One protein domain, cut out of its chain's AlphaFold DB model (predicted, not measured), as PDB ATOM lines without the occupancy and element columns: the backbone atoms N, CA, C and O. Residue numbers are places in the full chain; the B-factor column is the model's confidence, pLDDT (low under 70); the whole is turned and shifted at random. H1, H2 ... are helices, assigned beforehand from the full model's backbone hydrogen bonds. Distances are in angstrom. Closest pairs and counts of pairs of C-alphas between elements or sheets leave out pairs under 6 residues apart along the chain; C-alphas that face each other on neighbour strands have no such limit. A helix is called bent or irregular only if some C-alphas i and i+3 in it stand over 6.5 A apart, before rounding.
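AT A GLANCE: This is residues 58 to 155 of the 161 residues of an uncharacterized protein of Candidatus Magnetoovum chiemensis (UniProt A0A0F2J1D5). The longest helix, H3, kinked near its beginning, and the long helix H2 pack on two sides of a third long helix, H1, which runs through the middle. The tiny H4 lies by the last turns of H3, and the chain then folds back to the short H5, set between H2 and H3 near H1. The printed part has 98 residues with five named helices, H1 to H5 in order, no named strand, and is all helix. It is compact, with a radius of gyration of the C-alphas of 13.1 A and spans of 37 by 30 by 21 A.

HOW THE PARTS SIT: H3, residues 108 to 133, is the hub, touching three helices. It is irregular, C-alphas 112 and 115 being 7.6 A apart, with a kink of 63 degrees near residue 115. It touches H1, residues 58 to 80, the same way at a steep tilt of 46 degrees; the closest C-alphas, of Ser 69 and Ala 121, are 4.3 A apart. H1 and H2, residues 87 to 106, form a helical hairpin at a shallow tilt of 25 degrees, closest at the C-alphas of Val 64 and Ile 100, 5.7 A. Residues 126 to 130 of H3 touch H4, residues 137 to 140. H5, residues 150 to 154, only just touches H3 and H2, with 3 pairs of C-alphas within 8 A each. Every O i to N i+4 pair is within hydrogen-bond range in H1, H2 and H5; in H3, 15 of 22 are, and H4 is too short for one.

IN THESE COORDINATES: H3 is 34.5 A long, H1 32.9 A and H2 29.3 A. H1 begins at C-alpha 58 (12.349, 12.922, 121.157), and H5 ends at C-alpha 154 (-6.915, 17.621, 129.536).

THE WHOLE: The two farthest C-alphas, of Gln 83 and Ser 109, are 38.7 A apart. The printed part has no cut, no link is long, and no printed residue has a pLDDT under 70.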
ATOM      1  N   LYS A  58      11.851  11.838 120.288       92.62
ATOM      2  CA  LYS A  58      12.349  12.922 121.157       92.62
ATOM      3  C   LYS A  58      11.643  14.253 120.855       92.62
ATOM      4  O   LYS A  58      11.441  15.037 121.784       92.62
ATOM      5  N   ARG A  59      11.287  14.518 119.594       94.56
ATOM      6  CA  ARG A  59      10.576  15.729 119.157       94.56
ATOM      7  C   ARG A  59       9.161  15.770 119.721       94.56
ATOM      8  O   ARG A  59       8.851  16.745 120.400       94.56
ATOM      9  N   ASP A  60       8.378  14.710 119.552       94.88
ATOM     10  CA  ASP A  60       6.995  14.653 120.051       94.88
ATOM     11  C   ASP A  60       6.949  14.822 121.575       94.88
ATOM     12  O   ASP A  60       6.179  15.622 122.108       94.88
ATOM     13  N   LYS A  61       7.863  14.152 122.298       95.56
ATOM     14  CA  LYS A  61       8.001  14.328 123.752       95.56
ATOM     15  C   LYS A  61       8.265  15.793 124.126       95.56
ATOM     16  O   LYS A  61       7.658  16.305 125.067       95.56
ATOM     17  N   ARG A  62       9.198  16.458 123.432       96.25
ATOM     18  CA  ARG A  62       9.529  17.876 123.675       96.25
ATOM     19  C   ARG A  62       8.363  18.798 123.331       96.25
ATOM     20  O   ARG A  62       8.184  19.802 124.013       96.25
ATOM     21  N   GLU A  63       7.579  18.463 122.312       97.06
ATOM     22  CA  GLU A  63       6.392  19.227 121.945       97.06
ATOM     23  C   GLU A  63       5.325  19.162 123.042       97.06
ATOM     24  O   GLU A  63       4.877  20.211 123.507       97.06
ATOM     25  N   VAL A  64       4.991  17.966 123.543       97.50
ATOM     26  CA  VAL A  64       4.060  17.817 124.678       97.50
ATOM     27  C   VAL A  64       4.562  18.586 125.901       97.50
ATOM     28  O   VAL A  64       3.787  19.307 126.526       97.50
ATOM     29  N   LEU A  65       5.856  18.475 126.223       97.88
ATOM     30  CA  LEU A  65       6.468  19.211 127.332       97.88
ATOM     31  C   LEU A  65       6.274  20.726 127.175       97.88
ATOM     32  O   LEU A  65       5.753  21.373 128.080       97.88
ATOM     33  N   SER A  66       6.649  21.280 126.019       97.94
ATOM     34  CA  SER A  66       6.562  22.718 125.751       97.94
ATOM     35  C   SER A  66       5.124  23.231 125.844       97.94
ATOM     36  O   SER A  66       4.874  24.260 126.475       97.94
ATOM     37  N   ARG A  67       4.165  22.492 125.278       97.94
ATOM     38  CA  ARG A  67       2.742  22.854 125.316       97.94
ATOM     39  C   ARG A  67       2.163  22.763 126.723       97.94
ATOM     40  O   ARG A  67       1.428  23.657 127.138       97.94
ATOM     41  N   LEU A  68       2.541  21.742 127.498       98.44
ATOM     42  CA  LEU A  68       2.180  21.646 128.914       98.44
ATOM     43  C   LEU A  68       2.723  22.838 129.711       98.44
ATOM     44  O   LEU A  68       1.978  23.407 130.507       98.44
ATOM     45  N   SER A  69       3.974  23.257 129.483       98.38
ATOM     46  CA  SER A  69       4.567  24.415 130.169       98.38
ATOM     47  C   SER A  69       3.735  25.679 129.931       98.38
ATOM     48  O   SER A  69       3.415  26.415 130.868       98.38
ATOM     49  N   VAL A  70       3.324  25.907 128.680       98.19
ATOM     50  CA  VAL A  70       2.495  27.054 128.290       98.19
ATOM     51  C   VAL A  70       1.085  26.956 128.885       98.19
ATOM     52  O   VAL A  70       0.617  27.914 129.505       98.19
ATOM     53  N   LEU A  71       0.426  25.799 128.765       98.56
ATOM     54  CA  LEU A  71      -0.909  25.555 129.320       98.56
ATOM     55  C   LEU A  71      -0.944  25.802 130.831       98.56
ATOM     56  O   LEU A  71      -1.795  26.545 131.324       98.56
ATOM     57  N   ILE A  72       0.004  25.215 131.565       98.56
ATOM     58  CA  ILE A  72       0.124  25.388 133.013       98.56
ATOM     59  C   ILE A  72       0.327  26.869 133.339       98.56
ATOM     60  O   ILE A  72      -0.363  27.393 134.211       98.56
ATOM     61  N   ALA A  73       1.203  27.579 132.621       97.75
ATOM     62  CA  ALA A  73       1.410  29.007 132.846       97.75
ATOM     63  C   ALA A  73       0.121  29.818 132.624       97.75
ATOM     64  O   ALA A  73      -0.175  30.722 133.408       97.75
ATOM     65  N   TYR A  74      -0.680  29.498 131.603       97.38
ATOM     66  CA  TYR A  74      -1.971  30.154 131.389       97.38
ATOM     67  C   TYR A  74      -2.985  29.854 132.487       97.38
ATOM     68  O   TYR A  74      -3.681  30.777 132.912       97.38
ATOM     69  N   LEU A  75      -3.048  28.617 132.983       97.81
ATOM     70  CA  LEU A  75      -3.930  28.244 134.090       97.81
ATOM     71  C   LEU A  75      -3.511  28.923 135.402       97.81
ATOM     72  O   LEU A  75      -4.365  29.471 136.095       97.81
ATOM     73  N   LEU A  76      -2.208  29.015 135.689       97.25
ATOM     74  CA  LEU A  76      -1.701  29.772 136.838       97.25
ATOM     75  C   LEU A  76      -2.074  31.258 136.728       97.25
ATOM     76  O   LEU A  76      -2.619  31.841 137.662       97.25
ATOM     77  N   LYS A  77      -1.847  31.889 135.569       95.38
ATOM     78  CA  LYS A  77      -2.246  33.292 135.353       95.38
ATOM     79  C   LYS A  77      -3.762  33.463 135.422       95.38
ATOM     80  O   LYS A  77      -4.240  34.491 135.889       95.38
ATOM     81  N   TRP A  78      -4.538  32.485 134.961       96.00
ATOM     82  CA  TRP A  78      -5.990  32.486 135.124       96.00
ATOM     83  C   TRP A  78      -6.372  32.489 136.606       96.00
ATOM     84  O   TRP A  78      -7.176  33.321 137.026       96.00
ATOM     85  N   GLN A  79      -5.762  31.611 137.399       96.06
ATOM     86  CA  GLN A  79      -6.027  31.470 138.824       96.06
ATOM     87  C   GLN A  79      -5.645  32.734 139.609       96.06
ATOM     88  O   GLN A  79      -6.484  33.323 140.286       96.06
ATOM     89  N   TYR A  80      -4.408  33.205 139.453       95.19
ATOM     90  CA  TYR A  80      -3.824  34.247 140.304       95.19
ATOM     91  C   TYR A  80      -3.970  35.678 139.765       95.19
ATOM     92  O   TYR A  80      -3.716  36.632 140.498       95.19
ATOM     93  N   GLU A  81      -4.423  35.865 138.521       93.12
ATOM     94  CA  GLU A  81      -4.752  37.184 137.966       93.12
ATOM     95  C   GLU A  81      -6.237  37.268 137.557       93.12
ATOM     96  O   GLU A  81      -6.549  37.407 136.369       93.12
ATOM     97  N   PRO A  82      -7.195  37.238 138.507       91.69
ATOM     98  CA  PRO A  82      -8.630  37.236 138.193       91.69
ATOM     99  C   PRO A  82      -9.070  38.443 137.349       91.69
ATOM    100  O   PRO A  82      -9.971  38.333 136.520       91.69
ATOM    101  N   GLN A  83      -8.373  39.575 137.488       91.88
ATOM    102  CA  GLN A  83      -8.607  40.796 136.708       91.88
ATOM    103  C   GLN A  83      -8.241  40.655 135.216       91.88
ATOM    104  O   GLN A  83      -8.638  41.491 134.409       91.88
ATOM    105  N   LYS A  84      -7.488  39.613 134.833       88.19
ATOM    106  CA  LYS A  84      -7.020  39.344 133.460       88.19
ATOM    107  C   LYS A  84      -7.644  38.078 132.850       88.19
ATOM    108  O   LYS A  84      -7.101  37.506 131.902       88.19
ATOM    109  N   ARG A  85      -8.795  37.626 133.361       90.69
ATOM    110  CA  ARG A  85      -9.574  36.491 132.821       90.69
ATOM    111  C   ARG A  85     -10.339  36.881 131.549       90.69
ATOM    112  O   ARG A  85     -11.568  36.922 131.514       90.69
ATOM    113  N   TYR A  86      -9.604  37.202 130.488       89.94
ATOM    114  CA  TYR A  86     -10.179  37.583 129.197       89.94
ATOM    115  C   TYR A  86     -10.610  36.366 128.369       89.94
ATOM    116  O   TYR A  86     -10.095  35.259 128.534       89.94
ATOM    117  N   ARG A  87     -11.523  36.580 127.408       89.56
ATOM    118  CA  ARG A  87     -11.964  35.531 126.467       89.56
ATOM    119  C   ARG A  87     -10.810  34.957 125.643       89.56
ATOM    120  O   ARG A  87     -10.799  33.757 125.399       89.56
ATOM    121  N   SER A  88      -9.837  35.787 125.262       90.56
ATOM    122  CA  SER A  88      -8.645  35.350 124.525       90.56
ATOM    123  C   SER A  88      -7.844  34.294 125.290       90.56
ATOM    124  O   SER A  88      -7.477  33.287 124.702       90.56
ATOM    125  N   ARG A  89      -7.684  34.452 126.613       91.50
ATOM    126  CA  ARG A  89      -6.963  33.490 127.463       91.50
ATOM    127  C   ARG A  89      -7.643  32.119 127.513       91.50
ATOM    128  O   ARG A  89      -6.964  31.102 127.546       91.50
ATOM    129  N   ARG A  90      -8.982  32.066 127.456       94.44
ATOM    130  CA  ARG A  90      -9.705  30.785 127.302       94.44
ATOM    131  C   ARG A  90      -9.394  30.124 125.957       94.44
ATOM    132  O   ARG A  90      -9.261  28.909 125.907       94.44
ATOM    133  N   GLY A  91      -9.273  30.920 124.893       96.06
ATOM    134  CA  GLY A  91      -8.875  30.437 123.568       96.06
ATOM    135  C   GLY A  91      -7.448  29.887 123.541       96.06
ATOM    136  O   GLY A  91      -7.216  28.837 122.951       96.06
ATOM    137  N   GLU A  92      -6.511  30.542 124.228       95.69
ATOM    138  CA  GLU A  92      -5.131  30.062 124.392       95.69
ATOM    139  C   GLU A  92      -5.082  28.731 125.161       95.69
ATOM    140  O   GLU A  92      -4.475  27.774 124.689       95.69
ATOM    141  N   ILE A  93      -5.800  28.627 126.288       97.50
ATOM    142  CA  ILE A  93      -5.925  27.379 127.066       97.50
ATOM    143  C   ILE A  93      -6.501  26.248 126.206       97.50
ATOM    144  O   ILE A  93      -5.953  25.149 126.185       97.50
ATOM    145  N   PHE A  94      -7.586  26.517 125.473       97.88
ATOM    146  CA  PHE A  94      -8.184  25.545 124.557       97.88
ATOM    147  C   PHE A  94      -7.187  25.087 123.486       97.88
ATOM    148  O   PHE A  94      -7.078  23.896 123.216       97.88
ATOM    149  N   THR A  95      -6.447  26.030 122.899       98.12
ATOM    150  CA  THR A  95      -5.481  25.749 121.829       98.12
ATOM    151  C   THR A  95      -4.372  24.824 122.316       98.12
ATOM    152  O   THR A  95      -4.054  23.853 121.636       98.12
ATOM    153  N   GLU A  96      -3.807  25.073 123.500       98.12
ATOM    154  CA  GLU A  96      -2.764  24.191 124.031       98.12
ATOM    155  C   GLU A  96      -3.297  22.801 124.373       98.12
ATOM    156  O   GLU A  96      -2.637  21.816 124.053       98.12
ATOM    157  N   ARG A  97      -4.507  22.695 124.938       98.31
ATOM    158  CA  ARG A  97      -5.158  21.395 125.180       98.31
ATOM    159  C   ARG A  97      -5.323  20.593 123.897       98.31
ATOM    160  O   ARG A  97      -4.876  19.453 123.834       98.31
ATOM    161  N   PHE A  98      -5.895  21.224 122.876       98.31
ATOM    162  CA  PHE A  98      -6.112  20.603 121.576       98.31
ATOM    163  C   PHE A  98      -4.806  20.133 120.942       98.31
ATOM    164  O   PHE A  98      -4.709  19.007 120.467       98.31
ATOM    165  N   ASN A  99      -3.766  20.962 120.985       97.94
ATOM    166  CA  ASN A  99      -2.491  20.574 120.407       97.94
ATOM    167  C   ASN A  99      -1.778  19.466 121.203       97.94
ATOM    168  O   ASN A  99      -1.092  18.646 120.602       97.94
ATOM    169  N   ILE A 100      -1.919  19.425 122.534       97.81
ATOM    170  CA  ILE A 100      -1.411  18.306 123.348       97.81
ATOM    171  C   ILE A 100      -2.144  17.012 122.982       97.81
ATOM    172  O   ILE A 100      -1.494  15.982 122.821       97.81
ATOM    173  N   GLU A 101      -3.471  17.068 122.844       97.31
ATOM    174  CA  GLU A 101      -4.293  15.925 122.440       97.31
ATOM    175  C   GLU A 101      -3.844  15.375 121.082       97.31
ATOM    176  O   GLU A 101      -3.556  14.188 120.994       97.31
ATOM    177  N   LEU A 102      -3.653  16.238 120.076       97.62
ATOM    178  CA  LEU A 102      -3.172  15.822 118.752       97.62
ATOM    179  C   LEU A 102      -1.844  15.056 118.811       97.62
ATOM    180  O   LEU A 102      -1.722  13.986 118.221       97.62
ATOM    181  N   VAL A 103      -0.856  15.568 119.553       96.25
ATOM    182  CA  VAL A 103       0.454  14.901 119.659       96.25
ATOM    183  C   VAL A 103       0.339  13.567 120.407       96.25
ATOM    184  O   VAL A 103       1.035  12.607 120.081       96.25
ATOM    185  N   ILE A 104      -0.538  13.474 121.411       95.38
ATOM    186  CA  ILE A 104      -0.776  12.220 122.139       95.38
ATOM    187  C   ILE A 104      -1.532  11.204 121.272       95.38
ATOM    188  O   ILE A 104      -1.243  10.015 121.378       95.38
ATOM    189  N   ASP A 105      -2.461  11.638 120.424       95.81
ATOM    190  CA  ASP A 105      -3.186  10.753 119.506       95.81
ATOM    191  C   ASP A 105      -2.250  10.142 118.452       95.81
ATOM    192  O   ASP A 105      -2.355   8.947 118.160       95.81
ATOM    193  N   ASP A 106      -1.285  10.921 117.956       94.38
ATOM    194  CA  ASP A 106      -0.241  10.440 117.043       94.38
ATOM    195  C   ASP A 106       0.782   9.528 117.753       94.38
ATOM    196  O   ASP A 106       1.271   8.557 117.167       94.38
ATOM    197  N   SER A 107       1.060   9.787 119.038       93.00
ATOM    198  CA  SER A 107       2.035   9.052 119.860       93.00
ATOM    199  C   SER A 107       1.455   8.600 121.224       93.00
ATOM    200  O   SER A 107       1.884   9.085 122.281       93.00
ATOM    201  N   PRO A 108       0.543   7.599 121.274       93.50
ATOM    202  CA  PRO A 108      -0.204   7.241 122.494       93.50
ATOM    203  C   PRO A 108       0.646   6.762 123.676       93.50
ATOM    204  O   PRO A 108       0.219   6.837 124.832       93.50
ATOM    205  N   SER A 109       1.861   6.273 123.419       91.94
ATOM    206  CA  SER A 109       2.814   5.875 124.464       91.94
ATOM    207  C   SER A 109       3.242   7.050 125.351       91.94
ATOM    208  O   SER A 109       3.534   6.842 126.531       91.94
ATOM    209  N   LEU A 110       3.185   8.291 124.846       93.75
ATOM    210  CA  LEU A 110       3.472   9.503 125.623       93.75
ATOM    211  C   LEU A 110       2.487   9.705 126.777       93.75
ATOM    212  O   LEU A 110       2.854  10.308 127.788       93.75
ATOM    213  N   LYS A 111       1.275   9.140 126.695       92.00
ATOM    214  CA  LYS A 111       0.275   9.222 127.767       92.00
ATOM    215  C   LYS A 111       0.780   8.651 129.095       92.00
ATOM    216  O   LYS A 111       0.412   9.157 130.148       92.00
ATOM    217  N   GLN A 112       1.654   7.641 129.057       92.81
ATOM    218  CA  GLN A 112       2.252   7.042 130.259       92.81
ATOM    219  C   GLN A 112       3.324   7.936 130.902       92.81
ATOM    220  O   GLN A 112       3.691   7.734 132.055       92.81
ATOM    221  N   MET A 113       3.834   8.923 130.162       93.44
ATOM    222  CA  MET A 113       4.883   9.834 130.617       93.44
ATOM    223  C   MET A 113       4.331  11.160 131.150       93.44
ATOM    224  O   MET A 113       5.106  11.975 131.650       93.44
ATOM    225  N   THR A 114       3.020  11.394 131.053       91.12
ATOM    226  CA  THR A 114       2.381  12.688 131.342       91.12
ATOM    227  C   THR A 114       2.673  13.192 132.745       91.12
ATOM    228  O   THR A 114       3.007  14.357 132.889       91.12
ATOM    229  N   GLU A 115       2.664  12.340 133.772       94.06
ATOM    230  CA  GLU A 115       3.014  12.755 135.140       94.06
ATOM    231  C   GLU A 115       4.440  13.320 135.237       94.06
ATOM    232  O   GLU A 115       4.679  14.353 135.866       94.06
ATOM    233  N   THR A 116       5.397  12.666 134.569       96.06
ATOM    234  CA  THR A 116       6.790  13.132 134.523       96.06
ATOM    235  C   THR A 116       6.892  14.434 133.732       96.06
ATOM    236  O   THR A 116       7.524  15.385 134.192       96.06
ATOM    237  N   LEU A 117       6.217  14.506 132.582       97.00
ATOM    238  CA  LEU A 117       6.195  15.696 131.734       97.00
ATOM    239  C   LEU A 117       5.532  16.888 132.428       97.00
ATOM    240  O   LEU A 117       6.047  17.991 132.327       97.00
ATOM    241  N   ILE A 118       4.451  16.689 133.185       98.31
ATOM    242  CA  ILE A 118       3.785  17.743 133.964       98.31
ATOM    243  C   ILE A 118       4.735  18.300 135.019       98.31
ATOM    244  O   ILE A 118       4.809  19.512 135.201       98.31
ATOM    245  N   LYS A 119       5.485  17.434 135.710       97.25
ATOM    246  CA  LYS A 119       6.467  17.876 136.703       97.25
ATOM    247  C   LYS A 119       7.576  18.714 136.068       97.25
ATOM    248  O   LYS A 119       7.961  19.736 136.631       97.25
ATOM    249  N   GLU A 120       8.101  18.281 134.925       97.38
ATOM    250  CA  GLU A 120       9.109  19.030 134.168       97.38
ATOM    251  C   GLU A 120       8.537  20.368 133.669       97.38
ATOM    252  O   GLU A 120       9.092  21.422 133.981       97.38
ATOM    253  N   ALA A 121       7.375  20.332 133.016       98.25
ATOM    254  CA  ALA A 121       6.681  21.489 132.466       98.25
ATOM    255  C   ALA A 121       6.319  22.528 133.530       98.25
ATOM    256  O   ALA A 121       6.459  23.731 133.320       98.25
ATOM    257  N   PHE A 122       5.888  22.079 134.710       98.44
ATOM    258  CA  PHE A 122       5.544  22.969 135.812       98.44
ATOM    259  C   PHE A 122       6.733  23.829 136.243       98.44
ATOM    260  O   PHE A 122       6.553  25.017 136.504       98.44
ATOM    261  N   ASN A 123       7.950  23.270 136.266       96.31
ATOM    262  CA  ASN A 123       9.148  24.028 136.634       96.31
ATOM    263  C   ASN A 123       9.416  25.186 135.663       96.31
ATOM    264  O   ASN A 123       9.805  26.267 136.105       96.31
ATOM    265  N   GLU A 124       9.191  24.976 134.366       96.62
ATOM    266  CA  GLU A 124       9.292  26.031 133.353       96.62
ATOM    267  C   GLU A 124       8.138  27.033 133.483       96.62
ATOM    268  O   GLU A 124       8.353  28.247 133.510       96.62
ATOM    269  N   ALA A 125       6.913  26.528 133.648       98.06
ATOM    270  CA  ALA A 125       5.700  27.330 133.738       98.06
ATOM    271  C   ALA A 125       5.740  28.340 134.891       98.06
ATOM    272  O   ALA A 125       5.359  29.497 134.707       98.06
ATOM    273  N   VAL A 126       6.227  27.942 136.075       97.81
ATOM    274  CA  VAL A 126       6.305  28.848 137.233       97.81
ATOM    275  C   VAL A 126       7.349  29.949 137.063       97.81
ATOM    276  O   VAL A 126       7.174  31.034 137.615       97.81
ATOM    277  N   ILE A 127       8.421  29.695 136.306       96.31
ATOM    278  CA  ILE A 127       9.417  30.720 135.965       96.31
ATOM    279  C   ILE A 127       8.770  31.750 135.039       96.31
ATOM    280  O   ILE A 127       8.829  32.945 135.319       96.31
ATOM    281  N   GLN A 128       8.089  31.289 133.987       95.75
ATOM    282  CA  GLN A 128       7.388  32.175 133.058       95.75
ATOM    283  C   GLN A 128       6.278  32.976 133.756       95.75
ATOM    284  O   GLN A 128       6.120  34.174 133.526       95.75
ATOM    285  N   PHE A 129       5.528  32.328 134.648       96.94
ATOM    286  CA  PHE A 129       4.507  32.965 135.472       96.94
ATOM    287  C   PHE A 129       5.092  34.079 136.352       96.94
ATOM    288  O   PHE A 129       4.549  35.183 136.358       96.94
ATOM    289  N   GLU A 130       6.194  33.829 137.062       97.25
ATOM    290  CA  GLU A 130       6.849  34.845 137.898       97.25
ATOM    291  C   GLU A 130       7.344  36.029 137.057       97.25
ATOM    292  O   GLU A 130       7.096  37.176 137.427       97.25
ATOM    293  N   ILE A 131       7.967  35.766 135.901       96.38
ATOM    294  CA  ILE A 131       8.458  36.807 134.982       96.38
ATOM    295  C   ILE A 131       7.317  37.713 134.499       96.38
ATOM    296  O   ILE A 131       7.469  38.933 134.470       96.38
ATOM    297  N   GLU A 132       6.176  37.140 134.116       94.50
ATOM    298  CA  GLU A 132       5.075  37.908 133.521       94.50
ATOM    299  C   GLU A 132       4.145  38.579 134.537       94.50
ATOM    300  O   GLU A 132       3.549  39.617 134.237       94.50
ATOM    301  N   THR A 133       3.976  37.982 135.717       94.25
ATOM    302  CA  THR A 133       3.032  38.476 136.736       94.25
ATOM    303  C   THR A 133       3.715  39.268 137.846       94.25
ATOM    304  O   THR A 133       3.059  40.052 138.531       94.25
ATOM    305  N   GLY A 134       5.020  39.062 138.052       95.56
ATOM    306  CA  GLY A 134       5.764  39.578 139.201       95.56
ATOM    307  C   GLY A 134       5.444  38.873 140.525       95.56
ATOM    308  O   GLY A 134       5.954  39.282 141.569       95.56
ATOM    309  N   LEU A 135       4.603  37.834 140.516       95.19
ATOM    310  CA  LEU A 135       4.246  37.074 141.711       95.19
ATOM    311  C   LEU A 135       5.333  36.045 142.031       95.19
ATOM    312  O   LEU A 135       5.725  35.249 141.179       95.19
ATOM    313  N   ASN A 136       5.798  36.035 143.283       95.94
ATOM    314  CA  ASN A 136       6.904  35.174 143.685       95.94
ATOM    315  C   ASN A 136       6.502  33.693 143.674       95.94
ATOM    316  O   ASN A 136       5.688  33.244 144.491       95.94
ATOM    317  N   LYS A 137       7.130  32.910 142.797       92.50
ATOM    318  CA  LYS A 137       6.808  31.484 142.646       92.50
ATOM    319  C   LYS A 137       7.181  30.640 143.862       92.50
ATOM    320  O   LYS A 137       6.520  29.644 144.124       92.50
ATOM    321  N   ASN A 138       8.207  31.021 144.626       93.94
ATOM    322  CA  ASN A 138       8.613  30.267 145.818       93.94
ATOM    323  C   ASN A 138       7.635  30.483 146.983       93.94
ATOM    324  O   ASN A 138       7.512  29.614 147.841       93.94
ATOM    325  N   THR A 139       6.939  31.625 147.013       94.19
ATOM    326  CA  THR A 139       5.853  31.881 147.969       94.19
ATOM    327  C   THR A 139       4.583  31.122 147.591       94.19
ATOM    328  O   THR A 139       3.936  30.563 148.470       94.19
ATOM    329  N   LEU A 140       4.226  31.094 146.305       93.38
ATOM    330  CA  LEU A 140       2.983  30.467 145.840       93.38
ATOM    331  C   LEU A 140       3.083  28.943 145.685       93.38
ATOM    332  O   LEU A 140       2.098  28.250 145.916       93.38
ATOM    333  N   PHE A 141       4.261  28.418 145.336       94.62
ATOM    334  CA  PHE A 141       4.479  26.997 145.038       94.62
ATOM    335  C   PHE A 141       5.686  26.429 145.813       94.62
ATOM    336  O   PHE A 141       6.664  25.982 145.202       94.62
ATOM    337  N   PRO A 142       5.660  26.433 147.161       92.50
ATOM    338  CA  PRO A 142       6.802  26.013 147.978       92.50
ATOM    339  C   PRO A 142       7.195  24.543 147.757       92.50
ATOM    340  O   PRO A 142       8.376  24.203 147.810       92.50
ATOM    341  N   GLU A 143       6.222  23.682 147.453       92.50
ATOM    342  CA  GLU A 143       6.427  22.246 147.221       92.50
ATOM    343  C   GLU A 143       6.958  21.922 145.815       92.50
ATOM    344  O   GLU A 143       7.385  20.796 145.566       92.50
ATOM    345  N   LYS A 144       6.983  22.904 144.898       89.69
ATOM    346  CA  LYS A 144       7.374  22.730 143.484       89.69
ATOM    347  C   LYS A 144       6.593  21.616 142.771       89.69
ATOM    348  O   LYS A 144       7.115  20.935 141.889       89.69
ATOM    349  N   THR A 145       5.339  21.437 143.164       94.38
ATOM    350  CA  THR A 145       4.394  20.477 142.601       94.38
ATOM    351  C   THR A 145       3.337  21.216 141.791       94.38
ATOM    352  O   THR A 145       2.853  22.273 142.196       94.38
ATOM    353  N   CYS A 146       2.990  20.666 140.625       97.06
ATOM    354  CA  CYS A 146       1.901  21.207 139.822       97.06
ATOM    355  C   CYS A 146       0.583  21.064 140.599       97.06
ATOM    356  O   CYS A 146       0.286  19.955 141.048       97.06
ATOM    357  N   PRO A 147      -0.226  22.130 140.742       96.88
ATOM    358  CA  PRO A 147      -1.521  22.044 141.414       96.88
ATOM    359  C   PRO A 147      -2.597  21.361 140.557       96.88
ATOM    360  O   PRO A 147      -3.697  21.124 141.050       96.88
ATOM    361  N   TYR A 148      -2.303  21.080 139.283       97.62
ATOM    362  CA  TYR A 148      -3.249  20.515 138.326       97.62
ATOM    363  C   TYR A 148      -2.874  19.081 137.961       97.62
ATOM    364  O   TYR A 148      -1.715  18.804 137.631       97.62
ATOM    365  N   THR A 149      -3.857  18.183 137.982       96.75
ATOM    366  CA  THR A 149      -3.688  16.801 137.511       96.75
ATOM    367  C   THR A 149      -3.757  16.722 135.987       96.75
ATOM    368  O   THR A 149      -4.209  17.659 135.323       96.75
ATOM    369  N   PHE A 150      -3.344  15.595 135.402       95.31
ATOM    370  CA  PHE A 150      -3.474  15.392 133.957       95.31
ATOM    371  C   PHE A 150      -4.936  15.463 133.491       95.31
ATOM    372  O   PHE A 150      -5.213  16.021 132.430       95.31
ATOM    373  N   GLU A 151      -5.879  14.967 134.295       96.31
ATOM    374  CA  GLU A 151      -7.315  15.035 134.008       96.31
ATOM    375  C   GLU A 151      -7.784  16.488 133.908       96.31
ATOM    376  O   GLU A 151      -8.458  16.846 132.950       96.31
ATOM    377  N   GLN A 152      -7.365  17.352 134.837       98.00
ATOM    378  CA  GLN A 152      -7.688  18.783 134.807       98.00
ATOM    379  C   GLN A 152      -7.013  19.516 133.640       98.00
ATOM    380  O   GLN A 152      -7.596  20.412 133.023       98.00
ATOM    381  N   LEU A 153      -5.769  19.149 133.326       97.81
ATOM    382  CA  LEU A 153      -5.052  19.721 132.189       97.81
ATOM    383  C   LEU A 153      -5.712  19.333 130.863       97.81
ATOM    384  O   LEU A 153      -5.761  20.174 129.974       97.81
ATOM    385  N   SER A 154      -6.276  18.131 130.759       96.06
ATOM    386  CA  SER A 154      -6.915  17.621 129.536       96.06
ATOM    387  C   SER A 154      -8.406  17.962 129.422       96.06
ATOM    388  O   SER A 154      -8.971  17.894 128.337       96.06
ATOM    389  N   ASP A 155      -9.062  18.334 130.521       97.62
ATOM    390  CA  ASP A 155     -10.483  18.689 130.538       97.62
ATOM    391  C   ASP A 155     -10.715  20.082 129.943       97.62
ATOM    392  O   ASP A 155     -10.422  21.083 130.589       97.62
TER     393      ASP A 155